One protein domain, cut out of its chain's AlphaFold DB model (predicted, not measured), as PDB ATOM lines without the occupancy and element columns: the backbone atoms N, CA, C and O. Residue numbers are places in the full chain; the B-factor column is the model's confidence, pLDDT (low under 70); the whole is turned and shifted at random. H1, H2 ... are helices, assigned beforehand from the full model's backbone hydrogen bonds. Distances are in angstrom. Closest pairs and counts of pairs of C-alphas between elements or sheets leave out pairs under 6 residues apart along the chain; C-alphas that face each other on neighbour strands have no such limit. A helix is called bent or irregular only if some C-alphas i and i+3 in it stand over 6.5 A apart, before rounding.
ATOM      1  N   GLN A 111      14.544 -65.354  -0.627       68.31
ATOM      2  CA  GLN A 111      13.564 -64.286  -0.463       68.31
ATOM      3  C   GLN A 111      13.778 -63.533   0.859       68.31
ATOM      4  O   GLN A 111      13.911 -62.310   0.841       68.31
ATOM      5  N   GLU A 112      13.938 -64.256   1.973       68.94
ATOM      6  CA  GLU A 112      14.253 -63.670   3.291       68.94
ATOM      7  C   GLU A 112      15.547 -62.840   3.256       68.94
ATOM      8  O   GLU A 112      15.607 -61.724   3.771       68.94
ATOM      9  N   CYS A 113      16.571 -63.339   2.559       70.25
ATOM     10  CA  CYS A 113      17.824 -62.615   2.393       70.25
ATOM     11  C   CYS A 113      17.639 -61.294   1.635       70.25
ATOM     12  O   CYS A 113      18.158 -60.255   2.047       70.25
ATOM     13  N   THR A 114      16.875 -61.311   0.538       74.06
ATOM     14  CA  THR A 114      16.606 -60.080  -0.215       74.06
ATOM     15  C   THR A 114      15.825 -59.061   0.611       74.06
ATOM     16  O   THR A 114      16.112 -57.871   0.505       74.06
ATOM     17  N   GLU A 115      14.918 -59.501   1.489       86.44
ATOM     18  CA  GLU A 115      14.188 -58.618   2.407       86.44
ATOM     19  C   GLU A 115      15.106 -57.903   3.397       86.44
ATOM     20  O   GLU A 115      14.990 -56.687   3.566       86.44
ATOM     21  N   GLU A 116      16.068 -58.612   3.991       90.19
ATOM     22  CA  GLU A 116      17.069 -57.974   4.850       90.19
ATOM     23  C   GLU A 116      17.920 -56.961   4.078       90.19
ATOM     24  O   GLU A 116      18.170 -55.854   4.566       90.19
ATOM     25  N   LEU A 117      18.329 -57.299   2.849       92.25
ATOM     26  CA  LEU A 117      19.093 -56.376   2.013       92.25
ATOM     27  C   LEU A 117      18.286 -55.127   1.655       92.25
ATOM     28  O   LEU A 117      18.852 -54.033   1.701       92.25
ATOM     29  N   TYR A 118      16.987 -55.254   1.367       93.06
ATOM     30  CA  TYR A 118      16.105 -54.116   1.080       93.06
ATOM     31  C   TYR A 118      16.011 -53.126   2.244       93.06
ATOM     32  O   TYR A 118      15.902 -51.922   2.014       93.06
ATOM     33  N   GLN A 119      16.104 -53.603   3.486       94.19
ATOM     34  CA  GLN A 119      16.055 -52.747   4.676       94.19
ATOM     35  C   GLN A 119      17.364 -51.979   4.926       94.19
ATOM     36  O   GLN A 119      17.386 -51.023   5.706       94.19
ATOM     37  N   THR A 120      18.466 -52.357   4.268       95.88
ATOM     38  CA  THR A 120      19.738 -51.632   4.381       95.88
ATOM     39  C   THR A 120      19.695 -50.284   3.656       95.88
ATOM     40  O   THR A 120      18.905 -50.060   2.737       95.88
ATOM     41  N   LEU A 121      20.607 -49.370   4.013       95.88
ATOM     42  CA  LEU A 121      20.736 -48.086   3.307       95.88
ATOM     43  C   LEU A 121      21.083 -48.278   1.821       95.88
ATOM     44  O   LEU A 121      20.543 -47.566   0.977       95.88
ATOM     45  N   LYS A 122      21.939 -49.260   1.498       97.25
ATOM     46  CA  LYS A 122      22.279 -49.613   0.111       97.25
ATOM     47  C   LYS A 122      21.081 -50.215  -0.623       97.25
ATOM     48  O   LYS A 122      20.846 -49.892  -1.784       97.25
ATOM     49  N   GLY A 123      20.287 -51.035   0.067       96.38
ATOM     50  CA  GLY A 123      19.045 -51.599  -0.461       96.38
ATOM     51  C   GLY A 123      18.072 -50.508  -0.872       96.38
ATOM     52  O   GLY A 123      17.604 -50.508  -2.007       96.38
ATOM     53  N   ARG A 124      17.875 -49.513  -0.001       95.94
ATOM     54  CA  ARG A 124      17.048 -48.340  -0.302       95.94
ATOM     55  C   ARG A 124      17.572 -47.542  -1.499       95.94
ATOM     56  O   ARG A 124      16.779 -47.193  -2.366       95.94
ATOM     57  N   LEU A 125      18.882 -47.277  -1.574       97.06
ATOM     58  CA  LEU A 125      19.495 -46.624  -2.745       97.06
ATOM     59  C   LEU A 125      19.208 -47.407  -4.032       97.06
ATOM     60  O   LEU A 125      18.815 -46.823  -5.037       97.06
ATOM     61  N   THR A 126      19.362 -48.728  -3.977       97.38
ATOM     62  CA  THR A 126      19.170 -49.622  -5.122       97.38
ATOM     63  C   THR A 126      17.711 -49.653  -5.573       97.38
ATOM     64  O   THR A 126      17.437 -49.524  -6.762       97.38
ATOM     65  N   GLN A 127      16.763 -49.783  -4.641       96.56
ATOM     66  CA  GLN A 127      15.325 -49.756  -4.935       96.56
ATOM     67  C   GLN A 127      14.907 -48.433  -5.570       96.56
ATOM     68  O   GLN A 127      14.216 -48.416  -6.586       96.56
ATOM     69  N   GLU A 128      15.360 -47.321  -4.991       97.19
ATOM     70  CA  GLU A 128      15.094 -46.001  -5.541       97.19
ATOM     71  C   GLU A 128      15.694 -45.875  -6.944       97.19
ATOM     72  O   GLU A 128      15.006 -45.422  -7.854       97.19
ATOM     73  N   LEU A 129      16.933 -46.316  -7.166       97.88
ATOM     74  CA  LEU A 129      17.549 -46.276  -8.493       97.88
ATOM     75  C   LEU A 129      16.777 -47.131  -9.506       97.88
ATOM     76  O   LEU A 129      16.527 -46.663 -10.613       97.88
ATOM     77  N   LEU A 130      16.319 -48.329  -9.129       96.69
ATOM     78  CA  LEU A 130      15.522 -49.209  -9.993       96.69
ATOM     79  C   LEU A 130      14.203 -48.584 -10.456       96.69
ATOM     80  O   LEU A 130      13.746 -48.882 -11.552       96.69
ATOM     81  N   CYS A 131      13.583 -47.698  -9.682       97.00
ATOM     82  CA  CYS A 131      12.355 -47.028 -10.122       97.00
ATOM     83  C   CYS A 131      12.590 -45.975 -11.216       97.00
ATOM     84  O   CYS A 131      11.630 -45.460 -11.785       97.00
ATOM     85  N   ARG A 132      13.849 -45.606 -11.476       97.25
ATOM     86  CA  ARG A 132      14.224 -44.502 -12.371       97.25
ATOM     87  C   ARG A 132      15.535 -44.759 -13.114       97.25
ATOM     88  O   ARG A 132      16.213 -43.820 -13.525       97.25
ATOM     89  N   TRP A 133      15.901 -46.029 -13.285       96.62
ATOM     90  CA  TRP A 133      17.208 -46.424 -13.815       96.62
ATOM     91  C   TRP A 133      17.422 -45.891 -15.234       96.62
ATOM     92  O   TRP A 133      18.529 -45.473 -15.563       96.62
ATOM     93  N   TRP A 134      16.350 -45.813 -16.031       95.25
ATOM     94  CA  TRP A 134      16.373 -45.359 -17.424       95.25
ATOM     95  C   TRP A 134      16.830 -43.902 -17.591       95.25
ATOM     96  O   TRP A 134      17.185 -43.489 -18.692       95.25
ATOM     97  N   TYR A 135      16.852 -43.111 -16.515       97.06
ATOM     98  CA  TYR A 135      17.402 -41.756 -16.536       97.06
ATOM     99  C   TYR A 135      18.927 -41.723 -16.349       97.06
ATOM    100  O   TYR A 135      19.581 -40.777 -16.790       97.06
ATOM    101  N   ALA A 136      19.535 -42.728 -15.721       96.75
ATOM    102  CA  ALA A 136      20.964 -42.712 -15.392       96.75
ATOM    103  C   ALA A 136      21.792 -43.770 -16.122       96.75
ATOM    104  O   ALA A 136      22.976 -43.528 -16.354       96.75
ATOM    105  N   ILE A 137      21.181 -44.897 -16.482       94.62
ATOM    106  CA  ILE A 137      21.850 -46.077 -17.025       94.62
ATOM    107  C   ILE A 137      21.304 -46.346 -18.422       94.62
ATOM    108  O   ILE A 137      20.093 -46.452 -18.620       94.62
ATOM    109  N   GLU A 138      22.210 -46.478 -19.384       91.25
ATOM    110  CA  GLU A 138      21.882 -46.937 -20.726       91.25
ATOM    111  C   GLU A 138      21.999 -48.460 -20.769       91.25
ATOM    112  O   GLU A 138      23.088 -49.015 -20.652       91.25
ATOM    113  N   TRP A 139      20.862 -49.143 -20.903       88.69
ATOM    114  CA  TRP A 139      20.834 -50.591 -21.064       88.69
ATOM    115  C   TRP A 139      19.688 -51.009 -22.000       88.69
ATOM    116  O   TRP A 139      18.560 -50.534 -21.823       88.69
ATOM    117  N   PRO A 140      19.928 -51.909 -22.969       87.62
ATOM    118  CA  PRO A 140      21.223 -52.511 -23.307       87.62
ATOM    119  C   PRO A 140      22.219 -51.493 -23.906       87.62
ATOM    120  O   PRO A 140      21.776 -50.482 -24.457       87.62
ATOM    121  N   PRO A 141      23.541 -51.745 -23.822       81.19
ATOM    122  CA  PRO A 141      24.558 -50.872 -24.407       81.19
ATOM    123  C   PRO A 141      24.346 -50.685 -25.912       81.19
ATOM    124  O   PRO A 141      24.044 -51.637 -26.632       81.19
ATOM    125  N   GLY A 183      25.680 -55.046 -16.556       84.50
ATOM    126  CA  GLY A 183      25.015 -53.743 -16.509       84.50
ATOM    127  C   GLY A 183      23.485 -53.818 -16.503       84.50
ATOM    128  O   GLY A 183      22.821 -52.781 -16.536       84.50
ATOM    129  N   LYS A 184      22.892 -55.020 -16.439       91.50
ATOM    130  CA  LYS A 184      21.438 -55.185 -16.387       91.50
ATOM    131  C   LYS A 184      20.873 -54.459 -15.161       91.50
ATOM    132  O   LYS A 184      21.298 -54.772 -14.046       91.50
ATOM    133  N   PRO A 185      19.860 -53.582 -15.312       94.19
ATOM    134  CA  PRO A 185      19.248 -52.840 -14.209       94.19
ATOM    135  C   PRO A 185      18.357 -53.765 -13.366       94.19
ATOM    136  O   PRO A 185      17.130 -53.721 -13.398       94.19
ATOM    137  N   SER A 186      18.996 -54.667 -12.630       94.06
ATOM    138  CA  SER A 186      18.380 -55.594 -11.684       94.06
ATOM    139  C   SER A 186      18.897 -55.300 -10.285       94.06
ATOM    140  O   SER A 186      19.985 -54.742 -10.133       94.06
ATOM    141  N   PHE A 187      18.144 -55.703  -9.259       94.06
ATOM    142  CA  PHE A 187      18.546 -55.452  -7.878       94.06
ATOM    143  C   PHE A 187      19.945 -55.980  -7.587       94.06
ATOM    144  O   PHE A 187      20.769 -55.216  -7.121       94.06
ATOM    145  N   LEU A 188      20.245 -57.240  -7.918       93.19
ATOM    146  CA  LEU A 188      21.549 -57.832  -7.607       93.19
ATOM    147  C   LEU A 188      22.707 -57.148  -8.340       93.19
ATOM    148  O   LEU A 188      23.734 -56.897  -7.722       93.19
ATOM    149  N   HIS A 189      22.533 -56.813  -9.621       94.12
ATOM    150  CA  HIS A 189      23.576 -56.140 -10.399       94.12
ATOM    151  C   HIS A 189      23.882 -54.749  -9.858       94.12
ATOM    152  O   HIS A 189      25.037 -54.432  -9.603       94.12
ATOM    153  N   LEU A 190      22.848 -53.947  -9.603       95.56
ATOM    154  CA  LEU A 190      23.037 -52.626  -9.015       95.56
ATOM    155  C   LEU A 190      23.570 -52.739  -7.580       95.56
ATOM    156  O   LEU A 190      24.497 -52.038  -7.203       95.56
ATOM    157  N   PHE A 191      23.051 -53.670  -6.781       95.69
ATOM    158  CA  PHE A 191      23.479 -53.863  -5.397       95.69
ATOM    159  C   PHE A 191      24.928 -54.361  -5.271       95.69
ATOM    160  O   PHE A 191      25.549 -54.143  -4.227       95.69
ATOM    161  N   ALA A 192      25.482 -55.008  -6.299       95.31
ATOM    162  CA  ALA A 192      26.896 -55.372  -6.346       95.31
ATOM    163  C   ALA A 192      27.806 -54.136  -6.479       95.31
ATOM    164  O   ALA A 192      28.879 -54.119  -5.889       95.31
ATOM    165  N   MET A 193      27.349 -53.065  -7.140       95.50
ATOM    166  CA  MET A 193      28.131 -51.838  -7.344       95.50
ATOM    167  C   MET A 193      28.488 -51.141  -6.019       95.50
ATOM    168  O   MET A 193      27.720 -51.230  -5.052       95.50
ATOM    169  N   PRO A 194      29.596 -50.386  -5.936       96.69
ATOM    170  CA  PRO A 194      29.926 -49.591  -4.754       96.69
ATOM    171  C   PRO A 194      28.803 -48.616  -4.366       96.69
ATOM    172  O   PRO A 194      28.191 -47.971  -5.221       96.69
ATOM    173  N   SER A 195      28.538 -48.440  -3.062       97.69
ATOM    174  CA  SER A 195      27.454 -47.545  -2.612       97.69
ATOM    175  C   SER A 195      27.643 -46.090  -3.057       97.69
ATOM    176  O   SER A 195      26.656 -45.385  -3.263       97.69
ATOM    177  N   ALA A 196      28.891 -45.638  -3.209       97.94
ATOM    178  CA  ALA A 196      29.206 -44.301  -3.715       97.94
ATOM    179  C   ALA A 196      28.768 -44.125  -5.178       97.94
ATOM    180  O   ALA A 196      28.166 -43.114  -5.535       97.94
ATOM    181  N   GLU A 197      29.005 -45.134  -6.013       97.06
ATOM    182  CA  GLU A 197      28.598 -45.116  -7.414       97.06
ATOM    183  C   GLU A 197      27.073 -45.174  -7.552       97.06
ATOM    184  O   GLU A 197      26.482 -44.364  -8.266       97.06
ATOM    185  N   LEU A 198      26.413 -46.043  -6.776       97.19
ATOM    186  CA  LEU A 198      24.950 -46.104  -6.704       97.19
ATOM    187  C   LEU A 198      24.325 -44.766  -6.316       97.19
ATOM    188  O   LEU A 198      23.321 -44.353  -6.899       97.19
ATOM    189  N   GLN A 199      24.906 -44.085  -5.327       98.12
ATOM    190  CA  GLN A 199      24.449 -42.767  -4.910       98.12
ATOM    191  C   GLN A 199      24.578 -41.749  -6.050       98.12
ATOM    192  O   GLN A 199      23.623 -41.016  -6.314       98.12
ATOM    193  N   ASN A 200      25.720 -41.725  -6.739       98.31
ATOM    194  CA  ASN A 200      25.951 -40.824  -7.868       98.31
ATOM    195  C   ASN A 200      24.959 -41.084  -9.010       98.31
ATOM    196  O   ASN A 200      24.351 -40.142  -9.524       98.31
ATOM    197  N   LEU A 201      24.734 -42.355  -9.361       97.94
ATOM    198  CA  LEU A 201      23.747 -42.752 -10.367       97.94
ATOM    199  C   LEU A 201      22.330 -42.339  -9.969       97.94
ATOM    200  O   LEU A 201      21.590 -41.820 -10.802       97.94
ATOM    201  N   LEU A 202      21.954 -42.511  -8.700       98.31
ATOM    202  CA  LEU A 202      20.635 -42.115  -8.210       98.31
ATOM    203  C   LEU A 202      20.429 -40.598  -8.265       98.31
ATOM    204  O   LEU A 202      19.377 -40.141  -8.712       98.31
ATOM    205  N   VAL A 203      21.422 -39.810  -7.845       98.44
ATOM    206  CA  VAL A 203      21.355 -38.341  -7.939       98.44
ATOM    207  C   VAL A 203      21.237 -37.905  -9.400       98.44
ATOM    208  O   VAL A 203      20.343 -37.124  -9.722       98.44
ATOM    209  N   ARG A 204      22.047 -38.485 -10.296       98.50
ATOM    210  CA  ARG A 204      21.959 -38.248 -11.745       98.50
ATOM    211  C   ARG A 204      20.581 -38.609 -12.304       98.50
ATOM    212  O   ARG A 204      20.054 -37.874 -13.136       98.50
ATOM    213  N   ALA A 205      19.993 -39.719 -11.856       98.31
ATOM    214  CA  ALA A 205      18.664 -40.140 -12.290       98.31
ATOM    215  C   ALA A 205      17.592 -39.122 -11.886       98.31
ATOM    216  O   ALA A 205      16.744 -38.774 -12.703       98.31
ATOM    217  N   TYR A 206      17.649 -38.612 -10.651       98.62
ATOM    218  CA  TYR A 206      16.743 -37.553 -10.205       98.62
ATOM    219  C   TYR A 206      16.927 -36.259 -10.994       98.62
ATOM    220  O   TYR A 206      15.928 -35.643 -11.353       98.62
ATOM    221  N   ASP A 207      18.169 -35.858 -11.267       98.62
ATOM    222  CA  ASP A 207      18.456 -34.640 -12.028       98.62
ATOM    223  C   ASP A 207      17.839 -34.715 -13.428       98.62
ATOM    224  O   ASP A 207      17.025 -33.862 -13.784       98.62
ATOM    225  N   LYS A 208      18.080 -35.809 -14.161       98.50
ATOM    226  CA  LYS A 208      17.470 -35.997 -15.485       98.50
ATOM    227  C   LYS A 208      15.951 -36.183 -15.439       98.50
ATOM    228  O   LYS A 208      15.259 -35.745 -16.351       98.50
ATOM    229  N   GLN A 209      15.410 -36.814 -14.393       98.25
ATOM    230  CA  GLN A 209      13.958 -36.928 -14.215       98.25
ATOM    231  C   GLN A 209      13.315 -35.549 -14.006       98.25
ATOM    232  O   GLN A 209      12.259 -35.271 -14.572       98.25
ATOM    233  N   ILE A 210      13.946 -34.689 -13.204       98.44
ATOM    234  CA  ILE A 210      13.507 -33.310 -12.973       98.44
ATOM    235  C   ILE A 210      13.581 -32.505 -14.276       98.44
ATOM    236  O   ILE A 210      12.617 -31.820 -14.605       98.44
ATOM    237  N   GLU A 211      14.680 -32.613 -15.026       98.38
ATOM    238  CA  GLU A 211      14.848 -31.956 -16.331       98.38
ATOM    239  C   GLU A 211      13.765 -32.381 -17.329       98.38
ATOM    240  O   GLU A 211      13.108 -31.527 -17.925       98.38
ATOM    241  N   ALA A 212      13.525 -33.689 -17.463       97.94
ATOM    242  CA  ALA A 212      12.490 -34.222 -18.344       97.94
ATOM    243  C   ALA A 212      11.089 -33.735 -17.939       97.94
ATOM    244  O   ALA A 212      10.302 -33.327 -18.792       97.94
ATOM    245  N   LEU A 213      10.786 -33.722 -16.637       97.69
ATOM    246  CA  LEU A 213       9.492 -33.257 -16.136       97.69
ATOM    247  C   LEU A 213       9.280 -31.761 -16.410       97.69
ATOM    248  O   LEU A 213       8.213 -31.371 -16.875       97.69
ATOM    249  N   ILE A 214      10.307 -30.932 -16.189       98.19
ATOM    250  CA  ILE A 214      10.256 -29.497 -16.509       98.19
ATOM    251  C   ILE A 214      10.052 -29.287 -18.014       98.19
ATOM    252  O   ILE A 214       9.255 -28.434 -18.400       98.19
ATOM    253  N   ALA A 215      10.721 -30.073 -18.861       98.12
ATOM    254  CA  ALA A 215      10.593 -29.965 -20.311       98.12
ATOM    255  C   ALA A 215       9.183 -30.318 -20.823       98.12
ATOM    256  O   ALA A 215       8.711 -29.701 -21.778       98.12
ATOM    257  N   HIS A 216       8.507 -31.290 -20.201       98.00
ATOM    258  CA  HIS A 216       7.187 -31.756 -20.640       98.00
ATOM    259  C   HIS A 216       6.009 -31.013 -20.000       98.00
ATOM    260  O   HIS A 216       5.010 -30.767 -20.673       98.00
ATOM    261  N   GLU A 217       6.108 -30.661 -18.718       97.44
ATOM    262  CA  GLU A 217       4.983 -30.145 -17.924       97.44
ATOM    263  C   GLU A 217       5.229 -28.730 -17.355       97.44
ATOM    264  O   GLU A 217       4.292 -28.070 -16.897       97.44
ATOM    265  N   GLY A 218       6.468 -28.230 -17.411       97.56
ATOM    266  CA  GLY A 218       6.866 -26.911 -16.909       97.56
ATOM    267  C   GLY A 218       7.348 -26.896 -15.451       97.56
ATOM    268  O   GLY A 218       7.390 -27.905 -14.752       97.56
ATOM    269  N   GLU A 219       7.736 -25.716 -14.959       97.19
ATOM    270  CA  GLU A 219       8.389 -25.563 -13.641       97.19
ATOM    271  C   GLU A 219       7.439 -25.631 -12.432       97.19
ATOM    272  O   GLU A 219       7.891 -25.792 -11.297       97.19
ATOM    273  N   ASN A 220       6.127 -25.514 -12.655       95.94
ATOM    274  CA  ASN A 220       5.121 -25.384 -11.592       95.94
ATOM    275  C   ASN A 220       4.453 -26.714 -11.199       95.94
ATOM    276  O   ASN A 220       3.430 -26.715 -10.513       95.94
ATOM    277  N   VAL A 221       5.012 -27.851 -11.621       96.69
ATOM    278  CA  VAL A 221       4.464 -29.177 -11.312       96.69
ATOM    279  C   VAL A 221       4.626 -29.486  -9.817       96.69
ATOM    280  O   VAL A 221       5.755 -29.466  -9.314       96.69
ATOM    281  N   PRO A 222       3.551 -29.845  -9.083       96.38
ATOM    282  CA  PRO A 222       3.627 -30.149  -7.650       96.38
ATOM    283  C   PRO A 222       4.659 -31.232  -7.298       96.38
ATOM    284  O   PRO A 222       5.352 -31.131  -6.285       96.38
ATOM    285  N   MET A 223       4.820 -32.229  -8.178       96.62
ATOM    286  CA  MET A 223       5.746 -33.356  -8.015       96.62
ATOM    287  C   MET A 223       7.227 -32.938  -7.975       96.62
ATOM    288  O   MET A 223       8.046 -33.632  -7.371       96.62
ATOM    289  N   LEU A 224       7.594 -31.781  -8.545       97.38
ATOM    290  CA  LEU A 224       8.982 -31.299  -8.534       97.38
ATOM    291  C   LEU A 224       9.500 -31.047  -7.118       97.38
ATOM    292  O   LEU A 224      10.688 -31.239  -6.850       97.38
ATOM    293  N   LYS A 225       8.622 -30.631  -6.199       97.81
ATOM    294  CA  LYS A 225       8.992 -30.418  -4.797       97.81
ATOM    295  C   LYS A 225       9.446 -31.728  -4.148       97.81
ATOM    296  O   LYS A 225      10.494 -31.755  -3.500       97.81
ATOM    297  N   ASP A 226       8.693 -32.799  -4.375       97.75
ATOM    298  CA  ASP A 226       8.965 -34.112  -3.794       97.75
ATOM    299  C   ASP A 226      10.211 -34.747  -4.421       97.75
ATOM    300  O   ASP A 226      11.065 -35.255  -3.696       97.75
ATOM    301  N   LEU A 227      10.389 -34.624  -5.744       97.75
ATOM    302  CA  LEU A 227      11.597 -35.097  -6.434       97.75
ATOM    303  C   LEU A 227      12.860 -34.378  -5.948       97.75
ATOM    304  O   LEU A 227      13.863 -35.029  -5.662       97.75
ATOM    305  N   ARG A 228      12.819 -33.050  -5.782       98.31
ATOM    306  CA  ARG A 228      13.959 -32.278  -5.249       98.31
ATOM    307  C   ARG A 228      14.275 -32.654  -3.800       98.31
ATOM    308  O   ARG A 228      15.449 -32.754  -3.439       98.31
ATOM    309  N   ALA A 229      13.254 -32.894  -2.977       98.31
ATOM    310  CA  ALA A 229      13.438 -33.365  -1.606       98.31
ATOM    311  C   ALA A 229      14.049 -34.777  -1.564       98.31
ATOM    312  O   ALA A 229      14.991 -35.015  -0.805       98.31
ATOM    313  N   ALA A 230      13.565 -35.691  -2.410       97.62
ATOM    314  CA  ALA A 230      14.090 -37.049  -2.530       97.62
ATOM    315  C   ALA A 230      15.543 -37.056  -3.032       97.62
ATOM    316  O   ALA A 230      16.396 -37.699  -2.420       97.62
ATOM    317  N   ARG A 231      15.861 -36.240  -4.046       98.12
ATOM    318  CA  ARG A 231      17.230 -36.002  -4.530       98.12
ATOM    319  C   ARG A 231      18.155 -35.505  -3.418       98.12
ATOM    320  O   ARG A 231      19.239 -36.049  -3.219       98.12
ATOM    321  N   ALA A 232      17.722 -34.499  -2.653       98.31
ATOM    322  CA  ALA A 232      18.496 -33.973  -1.529       98.31
ATOM    323  C   ALA A 232      18.676 -35.005  -0.401       98.31
ATOM    324  O   ALA A 232      19.705 -35.007   0.269       98.31
ATOM    325  N   SER A 233      17.690 -35.879  -0.183       97.44
ATOM    326  CA  SER A 233      17.789 -36.999   0.758       97.44
ATOM    327  C   SER A 233      18.813 -38.037   0.287       97.44
ATOM    328  O   SER A 233      19.693 -38.416   1.059       97.44
ATOM    329  N   ALA A 234      18.766 -38.427  -0.992       97.12
ATOM    330  CA  ALA A 234      19.708 -39.368  -1.594       97.12
ATOM    331  C   ALA A 234      21.161 -38.871  -1.501       97.12
ATOM    332  O   ALA A 234      22.045 -39.618  -1.087       97.12
ATOM    333  N   ALA A 235      21.396 -37.585  -1.778       97.69
ATOM    334  CA  ALA A 235      22.720 -36.963  -1.686       97.69
ATOM    335  C   ALA A 235      23.290 -36.899  -0.252       97.69
ATOM    336  O   ALA A 235      24.492 -36.744  -0.071       97.69
ATOM    337  N   LYS A 236      22.447 -37.013   0.783       97.56
ATOM    338  CA  LYS A 236      22.879 -36.983   2.195       97.56
ATOM    339  C   LYS A 236      23.274 -38.353   2.747       97.56
ATOM    340  O   LYS A 236      23.772 -38.430   3.871       97.56
ATOM    341  N   ILE A 237      23.012 -39.436   2.017       95.81
ATOM    342  CA  ILE A 237      23.365 -40.788   2.462       95.81
ATOM    343  C   ILE A 237      24.894 -40.920   2.464       95.81
ATOM    344  O   ILE A 237      25.551 -40.551   1.505       95.81
ATOM    345  N   ALA A 238      25.476 -41.424   3.552       97.31
ATOM    346  CA  ALA A 238      26.917 -41.668   3.615       97.31
ATOM    347  C   ALA A 238      27.230 -43.062   3.037       97.31
ATOM    348  O   ALA A 238      26.791 -44.056   3.642       97.31
ATOM    349  N   PRO A 239      27.964 -43.173   1.915       97.50
ATOM    350  CA  PRO A 239      28.171 -44.446   1.223       97.50
ATOM    351  C   PRO A 239      28.909 -45.474   2.095       97.50
ATOM    352  O   PRO A 239      28.507 -46.634   2.168       97.50
ATOM    353  N   GLU A 240      29.870 -45.042   2.912       97.25
ATOM    354  CA  GLU A 240      30.647 -45.927   3.790       97.25
ATOM    355  C   GLU A 240      29.797 -46.509   4.925       97.25
ATOM    356  O   GLU A 240      30.127 -47.544   5.511       97.25
ATOM    357  N   LYS A 241      28.717 -45.821   5.320       96.69
ATOM    358  CA  LYS A 241      27.751 -46.374   6.283       96.69
ATOM    359  C   LYS A 241      26.843 -47.395   5.607       96.69
ATOM    360  O   LYS A 241      26.509 -48.396   6.243       96.69
ATOM    361  N   ALA A 242      26.469 -47.154   4.351       96.31
ATOM    362  CA  ALA A 242      25.663 -48.083   3.576       96.31
ATOM    363  C   ALA A 242      26.402 -49.415   3.382       96.31
ATOM    364  O   ALA A 242      25.875 -50.447   3.805       96.31
ATOM    365  N   ASP A 243      27.654 -49.395   2.924       96.69
ATOM    366  CA  ASP A 243      28.439 -50.623   2.724       96.69
ATOM    367  C   ASP A 243      28.672 -51.397   4.032       96.69
ATOM    368  O   ASP A 243      28.491 -52.616   4.092       96.69
ATOM    369  N   ARG A 244      28.961 -50.697   5.140       95.69
ATOM    370  CA  ARG A 244      29.096 -51.339   6.462       95.69
ATOM    371  C   ARG A 244      27.815 -52.025   6.936       95.69
ATOM    372  O   ARG A 244      27.892 -53.031   7.640       95.69
ATOM    373  N   SER A 245      26.640 -51.481   6.607       94.06
ATOM    374  CA  SER A 245      25.359 -52.112   6.964       94.06
ATOM    375  C   SER A 245      25.124 -53.402   6.174       94.06
ATOM    376  O   SER A 245      24.686 -54.396   6.748       94.06
ATOM    377  N   VAL A 246      25.529 -53.418   4.902       94.62
ATOM    378  CA  VAL A 246      25.438 -54.592   4.029       94.62
ATOM    379  C   VAL A 246      26.375 -55.703   4.486       94.62
ATOM    380  O   VAL A 246      25.947 -56.847   4.589       94.62
ATOM    381  N   GLN A 247      27.618 -55.380   4.856       93.38
ATOM    382  CA  GLN A 247      28.565 -56.377   5.377       93.38
ATOM    383  C   GLN A 247      28.030 -57.108   6.619       93.38
ATOM    384  O   GLN A 247      28.298 -58.294   6.809       93.38
ATOM    385  N   LYS A 248      27.253 -56.418   7.464       93.06
ATOM    386  CA  LYS A 248      26.599 -57.035   8.626       93.06
ATOM    387  C   LYS A 248      25.469 -57.970   8.209       93.06
ATOM    388  O   LYS A 248      25.433 -59.089   8.712       93.06
ATOM    389  N   ALA A 249      24.602 -57.527   7.296       91.06
ATOM    390  CA  ALA A 249      23.502 -58.337   6.774       91.06
ATOM    391  C   ALA A 249      24.029 -59.605   6.079       91.06
ATOM    392  O   ALA A 249      23.620 -60.716   6.397       91.06
ATOM    393  N   LEU A 250      25.050 -59.472   5.228       91.38
ATOM    394  CA  LEU A 250      25.629 -60.585   4.469       91.38
ATOM    395  C   LEU A 250      26.361 -61.634   5.321       91.38
ATOM    396  O   LEU A 250      26.647 -62.723   4.821       91.38
ATOM    397  N   LYS A 251      26.634 -61.380   6.609       90.88
ATOM    398  CA  LYS A 251      27.303 -62.356   7.487       90.88
ATOM    399  C   LYS A 251      26.515 -63.672   7.613       90.88
ATOM    400  O   LYS A 251      27.126 -64.718   7.835       90.88
ATOM    401  N   GLY A 252      25.189 -63.623   7.456       86.06
ATOM    402  CA  GLY A 252      24.309 -64.798   7.446       86.06
ATOM    403  C   GLY A 252      24.177 -65.500   6.087       86.06
ATOM    404  O   GLY A 252      23.665 -66.615   6.037       86.06
ATOM    405  N   TYR A 253      24.666 -64.893   4.998       89.12
ATOM    406  CA  TYR A 253      24.290 -65.254   3.624       89.12
ATOM    407  C   TYR A 253      25.506 -65.416   2.705       89.12
ATOM    408  O   TYR A 253      25.711 -64.649   1.765       89.12
ATOM    409  N   LYS A 254      26.320 -66.445   2.970       88.88
ATOM    410  CA  LYS A 254      27.569 -66.708   2.231       88.88
ATOM    411  C   LYS A 254      27.364 -66.872   0.723       88.88
ATOM    412  O   LYS A 254      28.075 -66.230  -0.037       88.88
ATOM    413  N   GLU A 255      26.374 -67.665   0.311       88.12
ATOM    414  CA  GLU A 255      26.074 -67.901  -1.111       88.12
ATOM    415  C   GLU A 255      25.756 -66.590  -1.842       88.12
ATOM    416  O   GLU A 255      26.249 -66.351  -2.939       88.12
ATOM    417  N   LEU A 256      24.978 -65.699  -1.217       87.31
ATOM    418  CA  LEU A 256      24.649 -64.413  -1.827       87.31
ATOM    419  C   LEU A 256      25.856 -63.469  -1.862       87.31
ATOM    420  O   LEU A 256      26.049 -62.752  -2.838       87.31
ATOM    421  N   ALA A 257      26.680 -63.475  -0.814       91.31
ATOM    422  CA  ALA A 257      27.911 -62.694  -0.792       91.31
ATOM    423  C   ALA A 257      28.889 -63.131  -1.899       91.31
ATOM    424  O   ALA A 257      29.558 -62.287  -2.491       91.31
ATOM    425  N   GLU A 258      28.956 -64.432  -2.198       92.69
ATOM    426  CA  GLU A 258      29.731 -64.967  -3.325       92.69
ATOM    427  C   GLU A 258      29.136 -64.549  -4.672       92.69
ATOM    428  O   GLU A 258      29.876 -64.060  -5.521       92.69
ATOM    429  N   GLN A 259      27.812 -64.636  -4.839       91.31
ATOM    430  CA  GLN A 259      27.133 -64.179  -6.059       91.31
ATOM    431  C   GLN A 259      27.362 -62.691  -6.341       91.31
ATOM    432  O   GLN A 259      27.615 -62.313  -7.480       91.31
ATOM    433  N   LEU A 260      27.292 -61.835  -5.315       92.06
ATOM    434  CA  LEU A 260      27.552 -60.402  -5.477       92.06
ATOM    435  C   LEU A 260      28.995 -60.135  -5.920       92.06
ATOM    436  O   LEU A 260      29.206 -59.303  -6.796       92.06
ATOM    437  N   ARG A 261      29.966 -60.876  -5.369       93.81
ATOM    438  CA  ARG A 261      31.374 -60.772  -5.773       93.81
ATOM    439  C   ARG A 261      31.585 -61.221  -7.220       93.81
ATOM    440  O   ARG A 261      32.301 -60.559  -7.957       93.81
ATOM    441  N   GLU A 262      30.948 -62.316  -7.635       93.75
ATOM    442  CA  GLU A 262      31.036 -62.814  -9.015       93.75
ATOM    443  C   GLU A 262      30.455 -61.805 -10.021       93.75
ATOM    444  O   GLU A 262      31.004 -61.608 -11.105       93.75
ATOM    445  N   ILE A 263      29.347 -61.148  -9.665       92.25
ATOM    446  CA  ILE A 263      28.743 -60.100 -10.496       92.25
ATOM    447  C   ILE A 263      29.685 -58.898 -10.630       92.25
ATOM    448  O   ILE A 263      29.868 -58.401 -11.739       92.25
ATOM    449  N   GLU A 264      30.279 -58.449  -9.523       92.06
ATOM    450  CA  GLU A 264      31.239 -57.339  -9.503       92.06
ATOM    451  C   GLU A 264      32.483 -57.650 -10.350       92.06
ATOM    452  O   GLU A 264      32.875 -56.850 -11.197       92.06
ATOM    453  N   GLU A 265      33.054 -58.848 -10.203       92.50
ATOM    454  CA  GLU A 265      34.216 -59.290 -10.982       92.50
ATOM    455  C   GLU A 265      33.909 -59.368 -12.483       92.50
ATOM    456  O   GLU A 265      34.711 -58.929 -13.309       92.50
ATOM    457  N   ARG A 266      32.729 -59.884 -12.853       90.56
ATOM    458  CA  ARG A 266      32.304 -59.935 -14.257       90.56
ATOM    459  C   ARG A 266      32.147 -58.532 -14.849       90.56
ATOM    460  O   ARG A 266      32.545 -58.327 -15.990       90.56
ATOM    461  N   ALA A 267      31.596 -57.589 -14.084       88.19
ATOM    462  CA  ALA A 267      31.444 -56.205 -14.525       88.19
ATOM    463  C   ALA A 267      32.806 -55.534 -14.775       88.19
ATOM    464  O   ALA A 267      33.002 -54.953 -15.838       88.19
ATOM    465  N   LEU A 268      33.765 -55.701 -13.857       87.88
ATOM    466  CA  LEU A 268      35.130 -55.179 -14.012       87.88
ATOM    467  C   LEU A 268      35.868 -55.810 -15.199       87.88
ATOM    468  O   LEU A 268      36.620 -55.138 -15.901       87.88
ATOM    469  N   LYS A 269      35.660 -57.109 -15.440       88.88
ATOM    470  CA  LYS A 269      36.276 -57.797 -16.576       88.88
ATOM    471  C   LYS A 269      35.775 -57.249 -17.912       88.88
ATOM    472  O   LYS A 269      36.592 -57.048 -18.801       88.88
ATOM    473  N   GLU A 270      34.468 -57.024 -18.045       83.56
ATOM    474  CA  GLU A 270      33.903 -56.454 -19.275       83.56
ATOM    475  C   GLU A 270      34.336 -55.000 -19.496       83.56
ATOM    476  O   GLU A 270      34.609 -54.622 -20.636       83.56
ATOM    477  N   GLU A 271      34.458 -54.207 -18.425       81.69
ATOM    478  CA  GLU A 271      34.990 -52.840 -18.499       81.69
ATOM    479  C   GLU A 271      36.427 -52.831 -19.039       81.69
ATOM    480  O   GLU A 271      36.705 -52.115 -19.995       81.69
ATOM    481  N   ASN A 272      37.303 -53.699 -18.518       80.81
ATOM    482  CA  ASN A 272      38.689 -53.787 -18.985       80.81
ATOM    483  C   ASN A 272      38.792 -54.230 -20.452       80.81
ATOM    484  O   ASN A 272      39.545 -53.625 -21.214       80.81
ATOM    485  N   THR A 273      38.015 -55.237 -20.872       79.19
ATOM    486  CA  THR A 273      38.029 -55.701 -22.272       79.19
ATOM    487  C   THR A 273      37.532 -54.641 -23.250       79.19
ATOM    488  O   THR A 273      38.007 -54.591 -24.375       79.19
ATOM    489  N   ALA A 274      36.603 -53.777 -22.831       68.38
ATOM    490  CA  ALA A 274      36.096 -52.711 -23.692       68.38
ATOM    491  C   ALA A 274      37.137 -51.608 -23.961       68.38
ATOM    492  O   ALA A 274      37.006 -50.900 -24.954       68.38
ATOM    493  N   THR A 275      38.138 -51.452 -23.090       65.38
ATOM    494  CA  THR A 275      39.239 -50.485 -23.256       65.38
ATOM    495  C   THR A 275      40.398 -51.006 -24.104       65.38
ATOM    496  O   THR A 275      41.051 -50.205 -24.753       65.38
TER     497      THR A 275
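This is residues 111 to 141 and 183 to 275 of the 292 residues of an uncharacterized protein of Pythium brassicum (UniProt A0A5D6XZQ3). A helical hairpin of H4 and H5 reaches toward one end of the model, H6 and H7 make a V with its corner at the opposite end, and the short helix H2 sits in the middle between hairpin and V. H3 packs between H2 and H7, while H1 makes a corner with H2. The printed part has 124 residues, with seven named helices in the order H1 to H7 and no named strand; the class is all helix, with helix packing mostly crossed. The whole is compact, with a radius of gyration of the C-alphas of 15.8 A and spans of 49 by 34 by 25 A.

The longest helix by residues, H4, residues 195 to 217, forms a hairpin with H5, residues 223 to 235; they touch at a shallow tilt of 15 degrees, opposite ways, the closest C-alphas being those of Val 203 and Arg 231, 5.8 A apart. The hub is H2, residues 121 to 130, which touches four helices. H4 touches H2 with residues 195 to 205 alone, closest at the C-alphas of Leu 129 and Leu 202, 5.2 A, at a steep tilt of 37 degrees, only just past shallow. H6, residues 239 to 252, touches H2 about perpendicular at 77 degrees, closest at the C-alphas of Leu 121 and Ala 242, 4.9 A. H6 is only just irregular: C-alphas 249 and 252 are 6.55 A apart. H3, residues 187 to 192, touches H2, closest at the C-alphas of Thr 126 and Phe 191, 6.1 A. H7, residues 254 to 275, touches H3 with residues 260 to 264 alone, closest at the C-alphas of Ala 192 and Leu 260, 5.1 A. H1, residues 111 to 119, and H2 touch only at the corner, and only just, with 3 pairs of C-alphas within 8 A; the closest are those of Leu 117 and Gly 123, 5.4 A. H4 and H7 are apart. Every O i to N i+4 pair is within hydrogen-bond range in H1, H2, H3, H4, H5 and H7; in H6 8 of 10 are.

H1 begins at C-alpha 111 (13.564, -64.286, -0.463). H4 measures 32.3 A from C-alpha 195 (27.454, -47.545, -2.612) to C-alpha 217. H5 measures 18.5 A, H6 21.6 A and H7 32.4 A, ending at C-alpha 275 (39.239, -50.485, -23.256).

The C-alphas farthest apart, those of Asn 220 and Lys 254, are 49.0 A apart. Residues 142 to 182 are not printed, and C-alphas 141 and 183 are 8.4 A apart across this cut, in the link from H2 to H3. The links that are printed whole are tight. Mean pLDDT of the printed part is 93.3; residues 111 to 112 and 274 to 275 are under 70.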